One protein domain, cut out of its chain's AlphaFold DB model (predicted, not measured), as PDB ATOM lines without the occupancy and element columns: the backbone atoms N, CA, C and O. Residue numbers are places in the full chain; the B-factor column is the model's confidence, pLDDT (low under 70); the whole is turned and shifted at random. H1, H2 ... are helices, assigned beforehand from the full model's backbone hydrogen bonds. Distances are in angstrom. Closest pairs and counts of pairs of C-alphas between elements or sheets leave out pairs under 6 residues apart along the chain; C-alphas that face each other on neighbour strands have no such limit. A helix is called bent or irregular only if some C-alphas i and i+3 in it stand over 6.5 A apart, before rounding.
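This is residues 589 to 725 of the 788 residues of an uncharacterized protein of Corallococcus sp. CA049B (UniProt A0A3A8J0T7). A compact bundle of five helices set roughly side by side has H3 and H7 in its middle, with H5 on one side and the hairpins H7-H8 and H8-H9 leading to the other; H8 runs against the other four. H1 crosses H3, the short helices H4 and H6 pack on H3 and H5, and H2 sits at the rim. The printed part has 137 residues with nine named helices, H1 to H9 in order, and no named strand, and its class is all helix. The whole is compact, with a radius of gyration of the C-alphas of 13.8 A, and rounded, spanning 40 by 33 by 27 A.

H9, the longest helix, holds residues 706 to 724 and measures 27.1 A, from C-alpha 706 at (198.034, 216.249, 247.261) to C-alpha 724 at (196.173, 189.926, 241.222). It has a kink of 39 degrees near residue 713 and is only just irregular, with C-alphas 709 and 712 6.8 A apart. H8 is residues 687 to 700, 20.7 A; H7 is 668 to 679, 16.2 A; H3 is 613 to 625, 18.0 A. H5, residues 639 to 653, 21.6 A, is irregular, with C-alphas 643 and 646 7.8 A apart. The shorter helices are H1, residues 593 to 600, beginning at (196.730, 207.005, 239.028), H2, 605 to 608, H4, 631 to 635, and H6, 661 to 665.

H9 and H8 form a hairpin, touching at a shallow tilt of 10 degrees, opposite ways; their closest C-alphas, of Val 708 and Leu 697, are 6.3 A apart. H8 and H7 form another, at 8 degrees, closest at Leu 697 and Ala 672, 5.7 A. H7 touches the hub H3, the same way at a shallow tilt of 24 degrees, closest at Ala 673 and Leu 618, 5.1 A. H5 touches H7 at Val 652 and His 678, 4.7 A. H1 touches H3 about perpendicular, at 80 degrees, closest at Leu 597 and Leu 619, 6.2 A. H4 touches H3 at Ala 631 and Ala 620, 4.6 A, and H6 touches H5 at Leu 663 and Pro 647, 5.6 A. H2 touches no helix but is near H4. Every O i to N i+4 pair is within hydrogen-bond range in H1, H3, H4 and H7, against 9 of 11 in H5, 6 of 10 in H8, 13 of 15 in H9 and 0 of 1 in H6, where 2 of 2 O i to N i+3 pairs are; H2 is too short for an i+4 pair.

The C-alphas farthest apart, of Ala 606 and Pro 688, are 40.5 A apart. The printed part has no cut and no long link. Mean pLDDT of the printed part is 82.8, and residues 656 to 660, 682 to 696, 698, 718 and 721 to 725 are under 70.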
ATOM      1  N   VAL A 589     195.761 212.036 239.135       92.50
ATOM      2  CA  VAL A 589     196.589 211.594 240.281       92.50
ATOM      3  C   VAL A 589     195.737 211.287 241.519       92.50
ATOM      4  O   VAL A 589     196.042 210.343 242.248       92.50
ATOM      5  N   LEU A 590     194.653 212.036 241.734       89.44
ATOM      6  CA  LEU A 590     193.721 211.859 242.849       89.44
ATOM      7  C   LEU A 590     192.610 210.832 242.589       89.44
ATOM      8  O   LEU A 590     191.901 210.483 243.526       89.44
ATOM      9  N   GLN A 591     192.382 210.385 241.353       89.50
ATOM     10  CA  GLN A 591     191.217 209.549 241.013       89.50
ATOM     11  C   GLN A 591     191.592 208.272 240.261       89.50
ATOM     12  O   GLN A 591     191.115 207.195 240.611       89.50
ATOM     13  N   ASP A 592     192.456 208.380 239.254       89.56
ATOM     14  CA  ASP A 592     192.939 207.277 238.423       89.56
ATOM     15  C   ASP A 592     194.457 207.408 238.180       89.56
ATOM     16  O   ASP A 592     194.914 207.915 237.144       89.56
ATOM     17  N   PRO A 593     195.278 206.906 239.122       88.00
ATOM     18  CA  PRO A 593     196.730 207.005 239.028       88.00
ATOM     19  C   PRO A 593     197.314 206.315 237.789       88.00
ATOM     20  O   PRO A 593     198.402 206.661 237.332       88.00
ATOM     21  N   LYS A 594     196.632 205.301 237.237       88.25
ATOM     22  CA  LYS A 594     197.111 204.558 236.062       88.25
ATOM     23  C   LYS A 594     196.973 205.411 234.805       88.25
ATOM     24  O   LYS A 594     197.916 205.488 234.008       88.25
ATOM     25  N   ARG A 595     195.826 206.074 234.649       91.62
ATOM     26  CA  ARG A 595     195.603 207.046 233.578       91.62
ATOM     27  C   ARG A 595     196.571 208.221 233.689       91.62
ATOM     28  O   ARG A 595     197.205 208.549 232.686       91.62
ATOM     29  N   ALA A 596     196.767 208.760 234.894       93.12
ATOM     30  CA  ALA A 596     197.687 209.872 235.133       93.12
ATOM     31  C   ALA A 596     199.120 209.563 234.667       93.12
ATOM     32  O   ALA A 596     199.699 210.338 233.909       93.12
ATOM     33  N   LEU A 597     199.672 208.399 235.036       91.50
ATOM     34  CA  LEU A 597     201.015 207.974 234.607       91.50
ATOM     35  C   LEU A 597     201.120 207.811 233.088       91.50
ATOM     36  O   LEU A 597     202.100 208.231 232.482       91.50
ATOM     37  N   THR A 598     200.102 207.209 232.466       91.12
ATOM     38  CA  THR A 598     200.085 206.979 231.013       91.12
ATOM     39  C   THR A 598     200.059 208.298 230.243       91.12
ATOM     40  O   THR A 598     200.696 208.417 229.193       91.12
ATOM     41  N   GLN A 599     199.323 209.284 230.759       92.00
ATOM     42  CA  GLN A 599     199.202 210.599 230.148       92.00
ATOM     43  C   GLN A 599     200.461 211.440 230.381       92.00
ATOM     44  O   GLN A 599     201.020 211.931 229.409       92.00
ATOM     45  N   ALA A 600     200.963 211.526 231.618       92.50
ATOM     46  CA  ALA A 600     202.081 212.397 232.005       92.50
ATOM     47  C   ALA A 600     203.329 212.237 231.124       92.50
ATOM     48  O   ALA A 600     204.042 213.191 230.840       92.50
ATOM     49  N   VAL A 601     203.575 211.020 230.648       89.94
ATOM     50  CA  VAL A 601     204.732 210.674 229.821       89.94
ATOM     51  C   VAL A 601     204.651 211.223 228.385       89.94
ATOM     52  O   VAL A 601     205.667 211.306 227.695       89.94
ATOM     53  N   ARG A 602     203.451 211.572 227.915       90.38
ATOM     54  CA  ARG A 602     203.194 212.095 226.562       90.38
ATOM     55  C   ARG A 602     203.088 213.617 226.526       90.38
ATOM     56  O   ARG A 602     202.949 214.184 225.447       90.38
ATOM     57  N   GLU A 603     203.094 214.254 227.689       94.19
ATOM     58  CA  GLU A 603     202.766 215.666 227.825       94.19
ATOM     59  C   GLU A 603     203.990 216.543 227.538       94.19
ATOM     60  O   GLU A 603     205.114 216.179 227.903       94.19
ATOM     61  N   PRO A 604     203.800 217.687 226.861       92.56
ATOM     62  CA  PRO A 604     204.892 218.580 226.521       92.56
ATOM     63  C   PRO A 604     205.360 219.382 227.740       92.56
ATOM     64  O   PRO A 604     204.660 219.520 228.745       92.56
ATOM     65  N   GLU A 605     206.525 220.005 227.599       89.50
ATOM     66  CA  GLU A 605     207.123 220.903 228.595       89.50
ATOM     67  C   GLU A 605     206.168 222.022 229.058       89.50
ATOM     68  O   GLU A 605     206.120 222.343 230.246       89.50
ATOM     69  N   ALA A 606     205.334 222.551 228.154       90.56
ATOM     70  CA  ALA A 606     204.318 223.563 228.465       90.56
ATOM     71  C   ALA A 606     203.271 223.093 229.498       90.56
ATOM     72  O   ALA A 606     202.693 223.904 230.220       90.56
ATOM     73  N   VAL A 607     203.018 221.780 229.580       93.50
ATOM     74  CA  VAL A 607     202.119 221.169 230.572       93.50
ATOM     75  C   VAL A 607     202.904 220.787 231.821       93.50
ATOM     76  O   VAL A 607     202.503 221.151 232.925       93.50
ATOM     77  N   LEU A 608     204.033 220.090 231.658       92.12
ATOM     78  CA  LEU A 608     204.819 219.578 232.784       92.12
ATOM     79  C   LEU A 608     205.314 220.699 233.701       92.12
ATOM     80  O   LEU A 608     205.186 220.584 234.916       92.12
ATOM     81  N   SER A 609     205.796 221.809 233.137       89.62
ATOM     82  CA  SER A 609     206.300 222.962 233.901       89.62
ATOM     83  C   SER A 609     205.243 223.706 234.723       89.62
ATOM     84  O   SER A 609     205.587 224.533 235.565       89.62
ATOM     85  N   ARG A 610     203.956 223.420 234.489       90.50
ATOM     86  CA  ARG A 610     202.816 224.027 235.190       90.50
ATOM     87  C   ARG A 610     202.176 223.077 236.205       90.50
ATOM     88  O   ARG A 610     201.197 223.454 236.847       90.50
ATOM     89  N   LEU A 611     202.701 221.858 236.347       92.69
ATOM     90  CA  LEU A 611     202.280 220.931 237.393       92.69
ATOM     91  C   LEU A 611     202.764 221.412 238.762       92.69
ATOM     92  O   LEU A 611     203.879 221.916 238.903       92.69
ATOM     93  N   ASP A 612     201.943 221.182 239.784       91.25
ATOM     94  CA  ASP A 612     202.370 221.338 241.172       91.25
ATOM     95  C   ASP A 612     203.586 220.416 241.446       91.25
ATOM     96  O   ASP A 612     203.583 219.255 241.011       91.25
ATOM     97  N   PRO A 613     204.642 220.897 242.137       93.06
ATOM     98  CA  PRO A 613     205.840 220.107 242.423       93.06
ATOM     99  C   PRO A 613     205.555 218.749 243.080       93.06
ATOM    100  O   PRO A 613     206.232 217.767 242.777       93.06
ATOM    101  N   GLU A 614     204.544 218.663 243.944       93.31
ATOM    102  CA  GLU A 614     204.131 217.422 244.603       93.31
ATOM    103  C   GLU A 614     203.555 216.414 243.597       93.31
ATOM    104  O   GLU A 614     203.914 215.235 243.617       93.31
ATOM    105  N   VAL A 615     202.726 216.884 242.656       94.38
ATOM    106  CA  VAL A 615     202.157 216.070 241.564       94.38
ATOM    107  C   VAL A 615     203.266 215.544 240.657       94.38
ATOM    108  O   VAL A 615     203.311 214.349 240.348       94.38
ATOM    109  N   ALA A 616     204.176 216.426 240.237       95.44
ATOM    110  CA  ALA A 616     205.297 216.055 239.382       95.44
ATOM    111  C   ALA A 616     206.213 215.032 240.072       95.44
ATOM    112  O   ALA A 616     206.598 214.044 239.444       95.44
ATOM    113  N   ALA A 617     206.500 215.211 241.366       95.69
ATOM    114  CA  ALA A 617     207.298 214.273 242.150       95.69
ATOM    115  C   ALA A 617     206.629 212.898 242.280       95.69
ATOM    116  O   ALA A 617     207.288 211.891 242.031       95.69
ATOM    117  N   LEU A 618     205.330 212.836 242.603       94.06
ATOM    118  CA  LEU A 618     204.574 211.576 242.670       94.06
ATOM    119  C   LEU A 618     204.686 210.777 241.367       94.06
ATOM    120  O   LEU A 618     205.026 209.591 241.378       94.06
ATOM    121  N   LEU A 619     204.431 211.438 240.236       95.06
ATOM    122  CA  LEU A 619     204.489 210.815 238.916       95.06
ATOM    123  C   LEU A 619     205.920 210.397 238.551       95.06
ATOM    124  O   LEU A 619     206.132 209.274 238.093       95.06
ATOM    125  N   ALA A 620     206.912 211.264 238.783       95.44
ATOM    126  CA  ALA A 620     208.317 210.978 238.499       95.44
ATOM    127  C   ALA A 620     208.839 209.781 239.306       95.44
ATOM    128  O   ALA A 620     209.549 208.922 238.773       95.44
ATOM    129  N   LEU A 621     208.489 209.710 240.589       94.31
ATOM    130  CA  LEU A 621     208.947 208.658 241.491       94.31
ATOM    131  C   LEU A 621     208.304 207.315 241.170       94.31
ATOM    132  O   LEU A 621     209.004 206.306 241.141       94.31
ATOM    133  N   GLU A 622     207.012 207.294 240.853       91.12
ATOM    134  CA  GLU A 622     206.341 206.063 240.443       91.12
ATOM    135  C   GLU A 622     206.882 205.537 239.104       91.12
ATOM    136  O   GLU A 622     207.111 204.336 238.967       91.12
ATOM    137  N   LEU A 623     207.166 206.420 238.138       92.00
ATOM    138  CA  LEU A 623     207.835 206.040 236.888       92.00
ATOM    139  C   LEU A 623     209.261 205.527 237.131       92.00
ATOM    140  O   LEU A 623     209.686 204.557 236.508       92.00
ATOM    141  N   THR A 624     209.984 206.129 238.078       91.81
ATOM    142  CA  THR A 624     211.315 205.653 238.482       91.81
ATOM    143  C   THR A 624     211.244 204.265 239.105       91.81
ATOM    144  O   THR A 624     212.068 203.412 238.781       91.81
ATOM    145  N   ARG A 625     210.248 204.018 239.964       87.12
ATOM    146  CA  ARG A 625     210.024 202.725 240.623       87.12
ATOM    147  C   ARG A 625     209.821 201.596 239.609       87.12
ATOM    148  O   ARG A 625     210.294 200.491 239.843       87.12
ATOM    149  N   VAL A 626     209.157 201.873 238.483       85.12
ATOM    150  CA  VAL A 626     208.945 200.898 237.393       85.12
ATOM    151  C   VAL A 626     210.059 200.892 236.336       85.12
ATOM    152  O   VAL A 626     209.948 200.180 235.343       85.12
ATOM    153  N   GLY A 627     211.132 201.669 236.526       85.69
ATOM    154  CA  GLY A 627     212.276 201.712 235.612       85.69
ATOM    155  C   GLY A 627     212.047 202.497 234.313       85.69
ATOM    156  O   GLY A 627     212.797 202.315 233.355       85.69
ATOM    157  N   ASP A 628     211.043 203.377 234.246       88.25
ATOM    158  CA  ASP A 628     210.785 204.189 233.056       88.25
ATOM    159  C   ASP A 628     211.736 205.396 232.991       88.25
ATOM    160  O   ASP A 628     211.675 206.324 233.804       88.25
ATOM    161  N   ALA A 629     212.603 205.420 231.974       86.38
ATOM    162  CA  ALA A 629     213.577 206.491 231.756       86.38
ATOM    163  C   ALA A 629     212.937 207.883 231.577       86.38
ATOM    164  O   ALA A 629     213.581 208.905 231.835       86.38
ATOM    165  N   ARG A 630     211.661 207.944 231.173       88.06
ATOM    166  CA  ARG A 630     210.924 209.197 230.935       88.06
ATOM    167  C   ARG A 630     210.580 209.934 232.230       88.06
ATOM    168  O   ARG A 630     210.265 211.122 232.174       88.06
ATOM    169  N   ALA A 631     210.765 209.300 233.393       88.88
ATOM    170  CA  ALA A 631     210.722 209.959 234.700       88.88
ATOM    171  C   ALA A 631     211.620 211.209 234.769       88.88
ATOM    172  O   ALA A 631     211.289 212.172 235.460       88.88
ATOM    173  N   LYS A 632     212.740 211.225 234.026       89.62
ATOM    174  CA  LYS A 632     213.665 212.369 233.968       89.62
ATOM    175  C   LYS A 632     212.963 213.675 233.571       89.62
ATOM    176  O   LYS A 632     213.293 214.714 234.132       89.62
ATOM    177  N   ASN A 633     211.990 213.629 232.659       90.44
ATOM    178  CA  ASN A 633     211.286 214.830 232.198       90.44
ATOM    179  C   ASN A 633     210.430 215.438 233.315       90.44
ATOM    180  O   ASN A 633     210.433 216.648 233.503       90.44
ATOM    181  N   LEU A 634     209.768 214.595 234.113       93.88
ATOM    182  CA  LEU A 634     208.974 215.035 235.261       93.88
ATOM    183  C   LEU A 634     209.845 215.535 236.414       93.88
ATOM    184  O   LEU A 634     209.474 216.503 237.068       93.88
ATOM    185  N   PHE A 635     211.033 214.953 236.629       93.50
ATOM    186  CA  PHE A 635     211.980 215.539 237.582       93.50
ATOM    187  C   PHE A 635     212.431 216.934 237.168       93.50
ATOM    188  O   PHE A 635     212.689 217.762 238.031       93.50
ATOM    189  N   ASN A 636     212.499 217.191 235.861       92.38
ATOM    190  CA  ASN A 636     212.854 218.492 235.324       92.38
ATOM    191  C   ASN A 636     211.691 219.488 235.330       92.38
ATOM    192  O   ASN A 636     211.939 220.657 235.059       92.38
ATOM    193  N   ALA A 637     210.455 219.080 235.644       92.06
ATOM    194  CA  ALA A 637     209.255 219.918 235.551       92.06
ATOM    195  C   ALA A 637     209.360 221.221 236.360       92.06
ATOM    196  O   ALA A 637     208.978 222.282 235.876       92.06
ATOM    197  N   SER A 638     209.942 221.172 237.557       92.38
ATOM    198  CA  SER A 638     210.123 222.345 238.414       92.38
ATOM    199  C   SER A 638     211.433 222.272 239.190       92.38
ATOM    200  O   SER A 638     211.979 221.192 239.427       92.38
ATOM    201  N   LEU A 639     211.946 223.433 239.601       94.81
ATOM    202  CA  LEU A 639     213.195 223.506 240.353       94.81
ATOM    203  C   LEU A 639     213.153 222.709 241.672       94.81
ATOM    204  O   LEU A 639     214.102 221.959 241.907       94.81
ATOM    205  N   PRO A 640     212.093 222.781 242.507       92.81
ATOM    206  CA  PRO A 640     212.049 222.010 243.751       92.81
ATOM    207  C   PRO A 640     212.203 220.502 243.522       92.81
ATOM    208  O   PRO A 640     212.917 219.831 244.265       92.81
ATOM    209  N   VAL A 641     211.585 219.968 242.463       94.38
ATOM    210  CA  VAL A 641     211.661 218.541 242.123       94.38
ATOM    211  C   VAL A 641     213.042 218.178 241.570       94.38
ATOM    212  O   VAL A 641     213.583 217.129 241.923       94.38
ATOM    213  N   MET A 642     213.654 219.058 240.769       94.75
ATOM    214  CA  MET A 642     215.022 218.876 240.271       94.75
ATOM    215  C   MET A 642     216.039 218.802 241.410       94.75
ATOM    216  O   MET A 642     216.844 217.873 241.451       94.75
ATOM    217  N   LEU A 643     215.986 219.761 242.342       93.38
ATOM    218  CA  LEU A 643     216.891 219.826 243.493       93.38
ATOM    219  C   LEU A 643     216.714 218.622 244.427       93.38
ATOM    220  O   LEU A 643     217.678 218.134 245.010       93.38
ATOM    221  N   ALA A 644     215.486 218.118 244.537       93.06
ATOM    222  CA  ALA A 644     215.143 216.984 245.380       93.06
ATOM    223  C   ALA A 644     215.383 215.614 244.721       93.06
ATOM    224  O   ALA A 644     215.207 214.586 245.376       93.06
ATOM    225  N   ARG A 645     215.768 215.562 243.438       92.69
ATOM    226  CA  ARG A 645     215.763 214.329 242.636       92.69
ATOM    227  C   ARG A 645     216.516 213.172 243.284       92.69
ATOM    228  O   ARG A 645     215.948 212.094 243.428       92.69
ATOM    229  N   GLU A 646     217.781 213.368 243.640       89.81
ATOM    230  CA  GLU A 646     218.606 212.287 244.193       89.81
ATOM    231  C   GLU A 646     218.120 211.834 245.581       89.81
ATOM    232  O   GLU A 646     217.874 210.638 245.740       89.81
ATOM    233  N   PRO A 647     217.849 212.731 246.553       90.31
ATOM    234  CA  PRO A 647     217.229 212.340 247.822       90.31
ATOM    235  C   PRO A 647     215.913 211.562 247.662       90.31
ATOM    236  O   PRO A 647     215.724 210.535 248.317       90.31
ATOM    237  N   LEU A 648     215.023 212.003 246.764       91.94
ATOM    238  CA  LEU A 648     213.744 211.335 246.509       91.94
ATOM    239  C   LEU A 648     213.945 209.939 245.902       91.94
ATOM    240  O   LEU A 648     213.350 208.966 246.368       91.94
ATOM    241  N   ARG A 649     214.806 209.819 244.882       89.94
ATOM    242  CA  ARG A 649     215.116 208.535 244.232       89.94
ATOM    243  C   ARG A 649     215.765 207.562 245.205       89.94
ATOM    244  O   ARG A 649     215.347 206.409 245.267       89.94
ATOM    245  N   ASN A 650     216.739 208.028 245.981       88.56
ATOM    246  CA  ASN A 650     217.434 207.207 246.966       88.56
ATOM    247  C   ASN A 650     216.474 206.686 248.033       88.56
ATOM    248  O   ASN A 650     216.565 205.520 248.395       88.56
ATOM    249  N   HIS A 651     215.513 207.494 248.489       86.69
ATOM    250  CA  HIS A 651     214.505 207.027 249.439       86.69
ATOM    251  C   HIS A 651     213.576 205.964 248.835       86.69
ATOM    252  O   HIS A 651     213.370 204.911 249.433       86.69
ATOM    253  N   VAL A 652     213.062 206.186 247.621       84.25
ATOM    254  CA  VAL A 652     212.173 205.214 246.960       84.25
ATOM    255  C   VAL A 652     212.897 203.895 246.648       84.25
ATOM    256  O   VAL A 652     212.296 202.828 246.758       84.25
ATOM    257  N   LEU A 653     214.188 203.945 246.306       83.38
ATOM    258  CA  LEU A 653     215.008 202.768 245.982       83.38
ATOM    259  C   LEU A 653     215.713 202.142 247.200       83.38
ATOM    260  O   LEU A 653     216.205 201.014 247.109       83.38
ATOM    261  N   SER A 654     215.745 202.818 248.348       81.00
ATOM    262  CA  SER A 654     216.333 202.310 249.595       81.00
ATOM    263  C   SER A 654     215.513 201.157 250.166       81.00
ATOM    264  O   SER A 654     214.292 201.247 250.253       81.00
ATOM    265  N   ALA A 655     216.183 200.072 250.568       70.56
ATOM    266  CA  ALA A 655     215.556 198.980 251.321       70.56
ATOM    267  C   ALA A 655     215.345 199.336 252.807       70.56
ATOM    268  O   ALA A 655     214.584 198.672 253.506       70.56
ATOM    269  N   SER A 656     216.029 200.375 253.300       66.81
ATOM    270  CA  SER A 656     215.862 200.871 254.665       66.81
ATOM    271  C   SER A 656     214.586 201.694 254.789       66.81
ATOM    272  O   SER A 656     214.342 202.581 253.968       66.81
ATOM    273  N   ARG A 657     213.838 201.432 255.868       61.50
ATOM    274  CA  ARG A 657     212.662 202.203 256.295       61.50
ATOM    275  C   ARG A 657     213.029 203.567 256.884       61.50
ATOM    276  O   ARG A 657     212.167 204.429 256.974       61.50
ATOM    277  N   ALA A 658     214.282 203.753 257.305       61.78
ATOM    278  CA  ALA A 658     214.706 204.992 257.940       61.78
ATOM    279  C   ALA A 658     214.739 206.133 256.919       61.78
ATOM    280  O   ALA A 658     215.404 206.046 255.879       61.78
ATOM    281  N   SER A 659     214.061 207.228 257.250       62.31
ATOM    282  CA  SER A 659     214.160 208.473 256.498       62.31
ATOM    283  C   SER A 659     215.589 209.011 256.612       62.31
ATOM    284  O   SER A 659     216.011 209.464 257.674       62.31
ATOM    285  N   GLY A 660     216.368 208.939 255.528       67.31
ATOM    286  CA  GLY A 660     217.719 209.506 255.506       67.31
ATOM    287  C   GLY A 660     217.707 211.017 255.802       67.31
ATOM    288  O   GLY A 660     216.713 211.688 255.502       67.31
ATOM    289  N   PRO A 661     218.807 211.588 256.330       72.75
ATOM    290  CA  PRO A 661     218.866 213.003 256.715       72.75
ATOM    291  C   PRO A 661     218.567 213.949 255.544       72.75
ATOM    292  O   PRO A 661     217.998 215.019 255.745       72.75
ATOM    293  N   GLU A 662     218.881 213.533 254.314       80.69
ATOM    294  CA  GLU A 662     218.607 214.287 253.087       80.69
ATOM    295  C   GLU A 662     217.116 214.352 252.729       80.69
ATOM    296  O   GLU A 662     216.653 215.381 252.241       80.69
ATOM    297  N   LEU A 663     216.332 213.307 253.028       83.06
ATOM    298  CA  LEU A 663     214.885 213.326 252.794       83.06
ATOM    299  C   LEU A 663     214.203 214.340 253.718       83.06
ATOM    300  O   LEU A 663     213.333 215.090 253.283       83.06
ATOM    301  N   ILE A 664     214.637 214.412 254.980       83.06
ATOM    302  CA  ILE A 664     214.083 215.332 255.981       83.06
ATOM    303  C   ILE A 664     214.267 216.796 255.558       83.06
ATOM    304  O   ILE A 664     213.440 217.630 255.938       83.06
ATOM    305  N   ARG A 665     215.287 217.111 254.739       82.00
ATOM    306  CA  ARG A 665     215.554 218.462 254.206       82.00
ATOM    307  C   ARG A 665     214.513 218.939 253.196       82.00
ATOM    308  O   ARG A 665     214.327 220.146 253.054       82.00
ATOM    309  N   LEU A 666     213.840 218.017 252.515       87.69
ATOM    310  CA  LEU A 666     212.938 218.350 251.422       87.69
ATOM    311  C   LEU A 666     211.652 219.025 251.905       87.69
ATOM    312  O   LEU A 666     211.240 218.878 253.059       87.69
ATOM    313  N   ALA A 667     211.000 219.726 250.976       87.62
ATOM    314  CA  ALA A 667     209.686 220.303 251.204       87.62
ATOM    315  C   ALA A 667     208.662 219.212 251.580       87.62
ATOM    316  O   ALA A 667     208.755 218.080 251.090       87.62
ATOM    317  N   PRO A 668     207.659 219.521 252.417       86.81
ATOM    318  CA  PRO A 668     206.860 218.486 253.069       86.81
ATOM    319  C   PRO A 668     206.012 217.678 252.081       86.81
ATOM    320  O   PRO A 668     205.974 216.457 252.195       86.81
ATOM    321  N   GLY A 669     205.451 218.331 251.055       89.12
ATOM    322  CA  GLY A 669     204.733 217.655 249.968       89.12
ATOM    323  C   GLY A 669     205.621 216.695 249.167       89.12
ATOM    324  O   GLY A 669     205.213 215.581 248.858       89.12
ATOM    325  N   LEU A 670     206.886 217.052 248.905       92.44
ATOM    326  CA  LEU A 670     207.827 216.156 248.215       92.44
ATOM    327  C   LEU A 670     208.166 214.923 249.062       92.44
ATOM    328  O   LEU A 670     208.268 213.817 248.531       92.44
ATOM    329  N   ARG A 671     208.307 215.096 250.382       88.75
ATOM    330  CA  ARG A 671     208.492 213.971 251.311       88.75
ATOM    331  C   ARG A 671     207.256 213.084 251.337       88.75
ATOM    332  O   ARG A 671     207.398 211.880 251.189       88.75
ATOM    333  N   ALA A 672     206.066 213.675 251.446       88.19
ATOM    334  CA  ALA A 672     204.805 212.946 251.421       88.19
ATOM    335  C   ALA A 672     204.656 212.134 250.123       88.19
ATOM    336  O   ALA A 672     204.332 210.947 250.161       88.19
ATOM    337  N   ALA A 673     205.000 212.730 248.978       91.62
ATOM    338  CA  ALA A 673     205.040 212.040 247.696       91.62
ATOM    339  C   ALA A 673     205.994 210.834 247.706       91.62
ATOM    340  O   ALA A 673     205.623 209.738 247.284       91.62
ATOM    341  N   ALA A 674     207.209 211.019 248.226       90.12
ATOM    342  CA  ALA A 674     208.196 209.951 248.332       90.12
ATOM    343  C   ALA A 674     207.751 208.829 249.270       90.12
ATOM    344  O   ALA A 674     207.871 207.665 248.903       90.12
ATOM    345  N   THR A 675     207.192 209.168 250.432       84.81
ATOM    346  CA  THR A 675     206.668 208.207 251.407       84.81
ATOM    347  C   THR A 675     205.513 207.401 250.817       84.81
ATOM    348  O   THR A 675     205.501 206.180 250.957       84.81
ATOM    349  N   LEU A 676     204.585 208.040 250.092       86.19
ATOM    350  CA  LEU A 676     203.484 207.339 249.423       86.19
ATOM    351  C   LEU A 676     203.998 206.336 248.379       86.19
ATOM    352  O   LEU A 676     203.520 205.202 248.321       86.19
ATOM    353  N   VAL A 677     204.976 206.725 247.555       88.06
ATOM    354  CA  VAL A 677     205.547 205.828 246.536       88.06
ATOM    355  C   VAL A 677     206.397 204.727 247.173       88.06
ATOM    356  O   VAL A 677     206.285 203.568 246.774       88.06
ATOM    357  N   HIS A 678     207.203 205.053 248.186       83.44
ATOM    358  CA  HIS A 678     208.014 204.086 248.928       83.44
ATOM    359  C   HIS A 678     207.135 203.035 249.615       83.44
ATOM    360  O   HIS A 678     207.405 201.843 249.489       83.44
ATOM    361  N   ALA A 679     206.020 203.439 250.238       77.50
ATOM    362  CA  ALA A 679     205.061 202.510 250.838       77.50
ATOM    363  C   ALA A 679     204.550 201.463 249.828       77.50
ATOM    364  O   ALA A 679     204.287 200.325 250.207       77.50
ATOM    365  N   ARG A 680     204.470 201.823 248.538       77.69
ATOM    366  CA  ARG A 680     204.019 200.952 247.438       77.69
ATOM    367  C   ARG A 680     205.120 200.116 246.789       77.69
ATOM    368  O   ARG A 680     204.807 199.326 245.897       77.69
ATOM    369  N   ARG A 681     206.388 200.286 247.175       72.81
ATOM    370  CA  ARG A 681     207.511 199.503 246.636       72.81
ATOM    371  C   ARG A 681     207.255 198.005 246.770       72.81
ATOM    372  O   ARG A 681     207.414 197.279 245.793       72.81
ATOM    373  N   ASP A 682     206.779 197.600 247.939       62.97
ATOM    374  CA  ASP A 682     206.534 196.205 248.276       62.97
ATOM    375  C   ASP A 682     205.029 195.933 248.262       62.97
ATOM    376  O   ASP A 682     204.476 195.426 249.225       62.97
ATOM    377  N   SER A 683     204.319 196.273 247.179       59.97
ATOM    378  CA  SER A 683     202.870 196.004 247.060       59.97
ATOM    379  C   SER A 683     202.493 194.510 247.109       59.97
ATOM    380  O   SER A 683     201.322 194.172 246.979       59.97
ATOM    381  N   GLN A 684     203.491 193.631 247.230       57.44
ATOM    382  CA  GLN A 684     203.368 192.200 247.513       57.44
ATOM    383  C   GLN A 684     203.235 191.911 249.022       57.44
ATOM    384  O   GLN A 684     202.826 190.819 249.404       57.44
ATOM    385  N   GLU A 685     203.586 192.866 249.886       55.88
ATOM    386  CA  GLU A 685     203.365 192.791 251.326       55.88
ATOM    387  C   GLU A 685     201.891 193.086 251.638       55.88
ATOM    388  O   GLU A 685     201.282 193.989 251.061       55.88
ATOM    389  N   GLY A 686     201.298 192.305 252.545       56.47
ATOM    390  CA  GLY A 686     199.874 192.399 252.872       56.47
ATOM    391  C   GLY A 686     199.426 193.793 253.344       56.47
ATOM    392  O   GLY A 686     200.196 194.569 253.914       56.47
ATOM    393  N   TYR A 687     198.135 194.087 253.173       59.56
ATOM    394  CA  TYR A 687     197.500 195.372 253.505       59.56
ATOM    395  C   TYR A 687     197.800 195.971 254.893       59.56
ATOM    396  O   TYR A 687     197.988 197.187 254.944       59.56
ATOM    397  N   PRO A 688     197.905 195.219 256.012       60.19
ATOM    398  CA  PRO A 688     198.234 195.826 257.309       60.19
ATOM    399  C   PRO A 688     199.598 196.530 257.323       60.19
ATOM    400  O   PRO A 688     199.709 197.628 257.863       60.19
ATOM    401  N   ILE A 689     200.615 195.952 256.673       63.44
ATOM    402  CA  ILE A 689     201.960 196.547 256.603       63.44
ATOM    403  C   ILE A 689     201.919 197.840 255.785       63.44
ATOM    404  O   ILE A 689     202.578 198.830 256.099       63.44
ATOM    405  N   PHE A 690     201.102 197.849 254.738       64.44
ATOM    406  CA  PHE A 690     200.918 199.011 253.891       64.44
ATOM    407  C   PHE A 690     200.186 200.164 254.606       64.44
ATOM    408  O   PHE A 690     200.589 201.318 254.462       64.44
ATOM    409  N   VAL A 691     199.168 199.869 255.423       65.00
ATOM    410  CA  VAL A 691     198.479 200.876 256.251       65.00
ATOM    411  C   VAL A 691     199.416 201.456 257.315       65.00
ATOM    412  O   VAL A 691     199.485 202.677 257.449       65.00
ATOM    413  N   GLU A 692     200.196 200.619 258.004       64.12
ATOM    414  CA  GLU A 692     201.195 201.060 258.993       64.12
ATOM    415  C   GLU A 692     202.216 202.035 258.373       64.12
ATOM    416  O   GLU A 692     202.540 203.075 258.951       64.12
ATOM    417  N   ARG A 693     202.658 201.768 257.134       68.25
ATOM    418  CA  ARG A 693     203.563 202.652 256.373       68.25
ATOM    419  C   ARG A 693     202.930 204.007 256.013       68.25
ATOM    420  O   ARG A 693     203.659 204.978 255.810       68.25
ATOM    421  N   LEU A 694     201.600 204.102 255.940       68.44
ATOM    422  CA  LEU A 694     200.876 205.327 255.579       68.44
ATOM    423  C   LEU A 694     200.469 206.192 256.773       68.44
ATOM    424  O   LEU A 694     200.234 207.383 256.580       68.44
ATOM    425  N   GLU A 695     200.457 205.670 258.002       64.19
ATOM    426  CA  GLU A 695     200.219 206.494 259.201       64.19
ATOM    427  C   GLU A 695     201.249 207.631 259.335       64.19
ATOM    428  O   GLU A 695     200.939 208.719 259.827       64.19
ATOM    429  N   GLY A 696     202.472 207.424 258.830       63.75
ATOM    430  CA  GLY A 696     203.493 208.466 258.726       63.75
ATOM    431  C   GLY A 696     203.128 209.606 257.771       63.75
ATOM    432  O   GLY A 696     203.523 210.745 258.010       63.75
ATOM    433  N   LEU A 697     202.333 209.347 256.733       73.25
ATOM    434  CA  LEU A 697     202.037 210.308 255.668       73.25
ATOM    435  C   LEU A 697     201.241 211.518 256.178       73.25
ATOM    436  O   LEU A 697     201.587 212.658 255.875       73.25
ATOM    437  N   ALA A 698     200.225 211.278 257.011       66.56
ATOM    438  CA  ALA A 698     199.447 212.343 257.644       66.56
ATOM    439  C   ALA A 698     200.280 213.163 258.648       66.56
ATOM    440  O   ALA A 698     199.997 214.338 258.873       66.56
ATOM    441  N   ARG A 699     201.335 212.568 259.232       71.50
ATOM    442  CA  ARG A 699     202.280 213.281 260.109       71.50
ATOM    443  C   ARG A 699     203.217 214.191 259.313       71.50
ATOM    444  O   ARG A 699     203.493 215.304 259.747       71.50
ATOM    445  N   VAL A 700     203.677 213.737 258.146       74.06
ATOM    446  CA  VAL A 700     204.639 214.458 257.292       74.06
ATOM    447  C   VAL A 700     204.065 215.763 256.728       74.06
ATOM    448  O   VAL A 700     204.831 216.708 256.513       74.06
ATOM    449  N   ASP A 701     202.746 215.835 256.519       82.38
ATOM    450  CA  ASP A 701     202.086 217.006 255.940       82.38
ATOM    451  C   ASP A 701     200.738 217.355 256.601       82.38
ATOM    452  O   ASP A 701     199.665 216.969 256.139       82.38
ATOM    453  N   ALA A 702     200.799 218.169 257.661       81.88
ATOM    454  CA  ALA A 702     199.627 218.642 258.410       81.88
ATOM    455  C   ALA A 702     198.630 219.486 257.587       81.88
ATOM    456  O   ALA A 702     197.490 219.657 258.011       81.88
ATOM    457  N   LEU A 703     199.038 220.016 256.427       87.44
ATOM    458  CA  LEU A 703     198.160 220.769 255.525       87.44
ATOM    459  C   LEU A 703     197.314 219.866 254.613       87.44
ATOM    460  O   LEU A 703     196.493 220.379 253.856       87.44
ATOM    461  N   GLY A 704     197.511 218.541 254.655       80.12
ATOM    462  CA  GLY A 704     196.736 217.602 253.845       80.12
ATOM    463  C   GLY A 704     196.942 217.815 252.344       80.12
ATOM    464  O   GLY A 704     195.966 217.936 251.594       80.12
ATOM    465  N   GLY A 705     198.206 217.897 251.913       84.38
ATOM    466  CA  GLY A 705     198.615 218.076 250.525       84.38
ATOM    467  C   GLY A 705     198.169 216.955 249.591       84.38
ATOM    468  O   GLY A 705     197.438 216.022 249.948       84.38
ATOM    469  N   LEU A 706     198.582 217.067 248.333       88.44
ATOM    470  CA  LEU A 706     198.034 216.249 247.261       88.44
ATOM    471  C   LEU A 706     198.386 214.764 247.425       88.44
ATOM    472  O   LEU A 706     197.533 213.923 247.162       88.44
ATOM    473  N   ALA A 707     199.577 214.429 247.926       88.38
ATOM    474  CA  ALA A 707     199.992 213.058 248.212       88.38
ATOM    475  C   ALA A 707     199.171 212.434 249.348       88.38
ATOM    476  O   ALA A 707     198.749 211.284 249.235       88.38
ATOM    477  N   VAL A 708     198.874 213.196 250.408       85.81
ATOM    478  CA  VAL A 708     198.019 212.729 251.513       85.81
ATOM    479  C   VAL A 708     196.627 212.378 250.984       85.81
ATOM    480  O   VAL A 708     196.118 211.288 251.243       85.81
ATOM    481  N   ARG A 709     196.030 213.257 250.168       86.62
ATOM    482  CA  ARG A 709     194.713 213.011 249.555       86.62
ATOM    483  C   ARG A 709     194.741 211.910 248.492       86.62
ATOM    484  O   ARG A 709     193.770 211.170 248.348       86.62
ATOM    485  N   ALA A 710     195.851 211.772 247.770       87.75
ATOM    486  CA  ALA A 710     196.052 210.719 246.782       87.75
ATOM    487  C   ALA A 710     196.200 209.332 247.422       87.75
ATOM    488  O   ALA A 710     195.994 208.337 246.726       87.75
ATOM    489  N   ALA A 711     196.508 209.237 248.721       83.19
ATOM    490  CA  ALA A 711     196.741 207.962 249.388       83.19
ATOM    491  C   ALA A 711     195.625 206.955 249.083       83.19
ATOM    492  O   ALA A 711     195.905 205.925 248.489       83.19
ATOM    493  N   GLY A 712     194.356 207.276 249.360       78.56
ATOM    494  CA  GLY A 712     193.209 206.373 249.160       78.56
ATOM    495  C   GLY A 712     193.150 205.658 247.793       78.56
ATOM    496  O   GLY A 712     193.167 204.427 247.753       78.56
ATOM    497  N   PRO A 713     193.070 206.383 246.666       79.25
ATOM    498  CA  PRO A 713     193.106 205.792 245.323       79.25
ATOM    499  C   PRO A 713     194.366 204.958 245.047       79.25
ATOM    500  O   PRO A 713     194.290 203.879 244.458       79.25
ATOM    501  N   TRP A 714     195.531 205.432 245.493       79.06
ATOM    502  CA  TRP A 714     196.799 204.722 245.317       79.06
ATOM    503  C   TRP A 714     196.885 203.457 246.187       79.06
ATOM    504  O   TRP A 714     197.476 202.463 245.756       79.06
ATOM    505  N   MET A 715     196.241 203.469 247.361       75.56
ATOM    506  CA  MET A 715     196.066 202.324 248.253       75.56
ATOM    507  C   MET A 715     195.219 201.240 247.599       75.56
ATOM    508  O   MET A 715     195.636 200.087 247.552       75.56
ATOM    509  N   ARG A 716     194.054 201.611 247.049       74.50
ATOM    510  CA  ARG A 716     193.163 200.673 246.340       74.50
ATOM    511  C   ARG A 716     193.905 199.936 245.240       74.50
ATOM    512  O   ARG A 716     193.866 198.721 245.177       74.50
ATOM    513  N   ARG A 717     194.676 200.669 244.439       73.12
ATOM    514  CA  ARG A 717     195.469 200.072 243.365       73.12
ATOM    515  C   ARG A 717     196.533 199.097 243.877       73.12
ATOM    516  O   ARG A 717     196.829 198.123 243.194       73.12
ATOM    517  N   ALA A 718     197.162 199.383 245.017       69.12
ATOM    518  CA  ALA A 718     198.117 198.457 245.625       69.12
ATOM    519  C   ALA A 718     197.413 197.185 246.121       69.12
ATOM    520  O   ALA A 718     197.911 196.092 245.878       69.12
ATOM    521  N   PHE A 719     196.233 197.328 246.728       71.94
ATOM    522  CA  PHE A 719     195.387 196.204 247.122       71.94
ATOM    523  C   PHE A 719     194.962 195.353 245.915       71.94
ATOM    524  O   PHE A 719     195.168 194.143 245.928       71.94
ATOM    525  N   ASP A 720     194.464 195.975 244.843       70.25
ATOM    526  CA  ASP A 720     194.090 195.273 243.609       70.25
ATOM    527  C   ASP A 720     195.292 194.516 243.019       70.25
ATOM    528  O   ASP A 720     195.173 193.357 242.629       70.25
ATOM    529  N   ALA A 721     196.481 195.132 243.027       69.62
ATOM    530  CA  ALA A 721     197.711 194.481 242.583       69.62
ATOM    531  C   ALA A 721     198.106 193.287 243.475       69.62
ATOM    532  O   ALA A 721     198.485 192.252 242.935       69.62
ATOM    533  N   CYS A 722     197.988 193.393 244.807       69.00
ATOM    534  CA  CYS A 722     198.190 192.271 245.739       69.00
ATOM    535  C   CYS A 722     197.258 191.106 245.388       69.00
ATOM    536  O   CYS A 722     197.716 189.981 245.197       69.00
ATOM    537  N   MET A 723     195.967 191.397 245.202       67.75
ATOM    538  CA  MET A 723     194.947 190.405 244.845       67.75
ATOM    539  C   MET A 723     195.198 189.738 243.486       67.75
ATOM    540  O   MET A 723     194.819 188.584 243.291       67.75
ATOM    541  N   ASP A 724     195.833 190.445 242.549       67.12
ATOM    542  CA  ASP A 724     196.173 189.926 241.222       67.12
ATOM    543  C   ASP A 724     197.512 189.163 241.193       67.12
ATOM    544  O   ASP A 724     197.763 188.400 240.256       67.12
ATOM    545  N   THR A 725     198.366 189.313 242.213       64.75
ATOM    546  CA  THR A 725     199.660 188.616 242.281       64.75
ATOM    547  C   THR A 725     199.424 187.128 242.565       64.75
ATOM    548  O   THR A 725     198.659 186.777 243.464       64.75
TER     549      THR A 725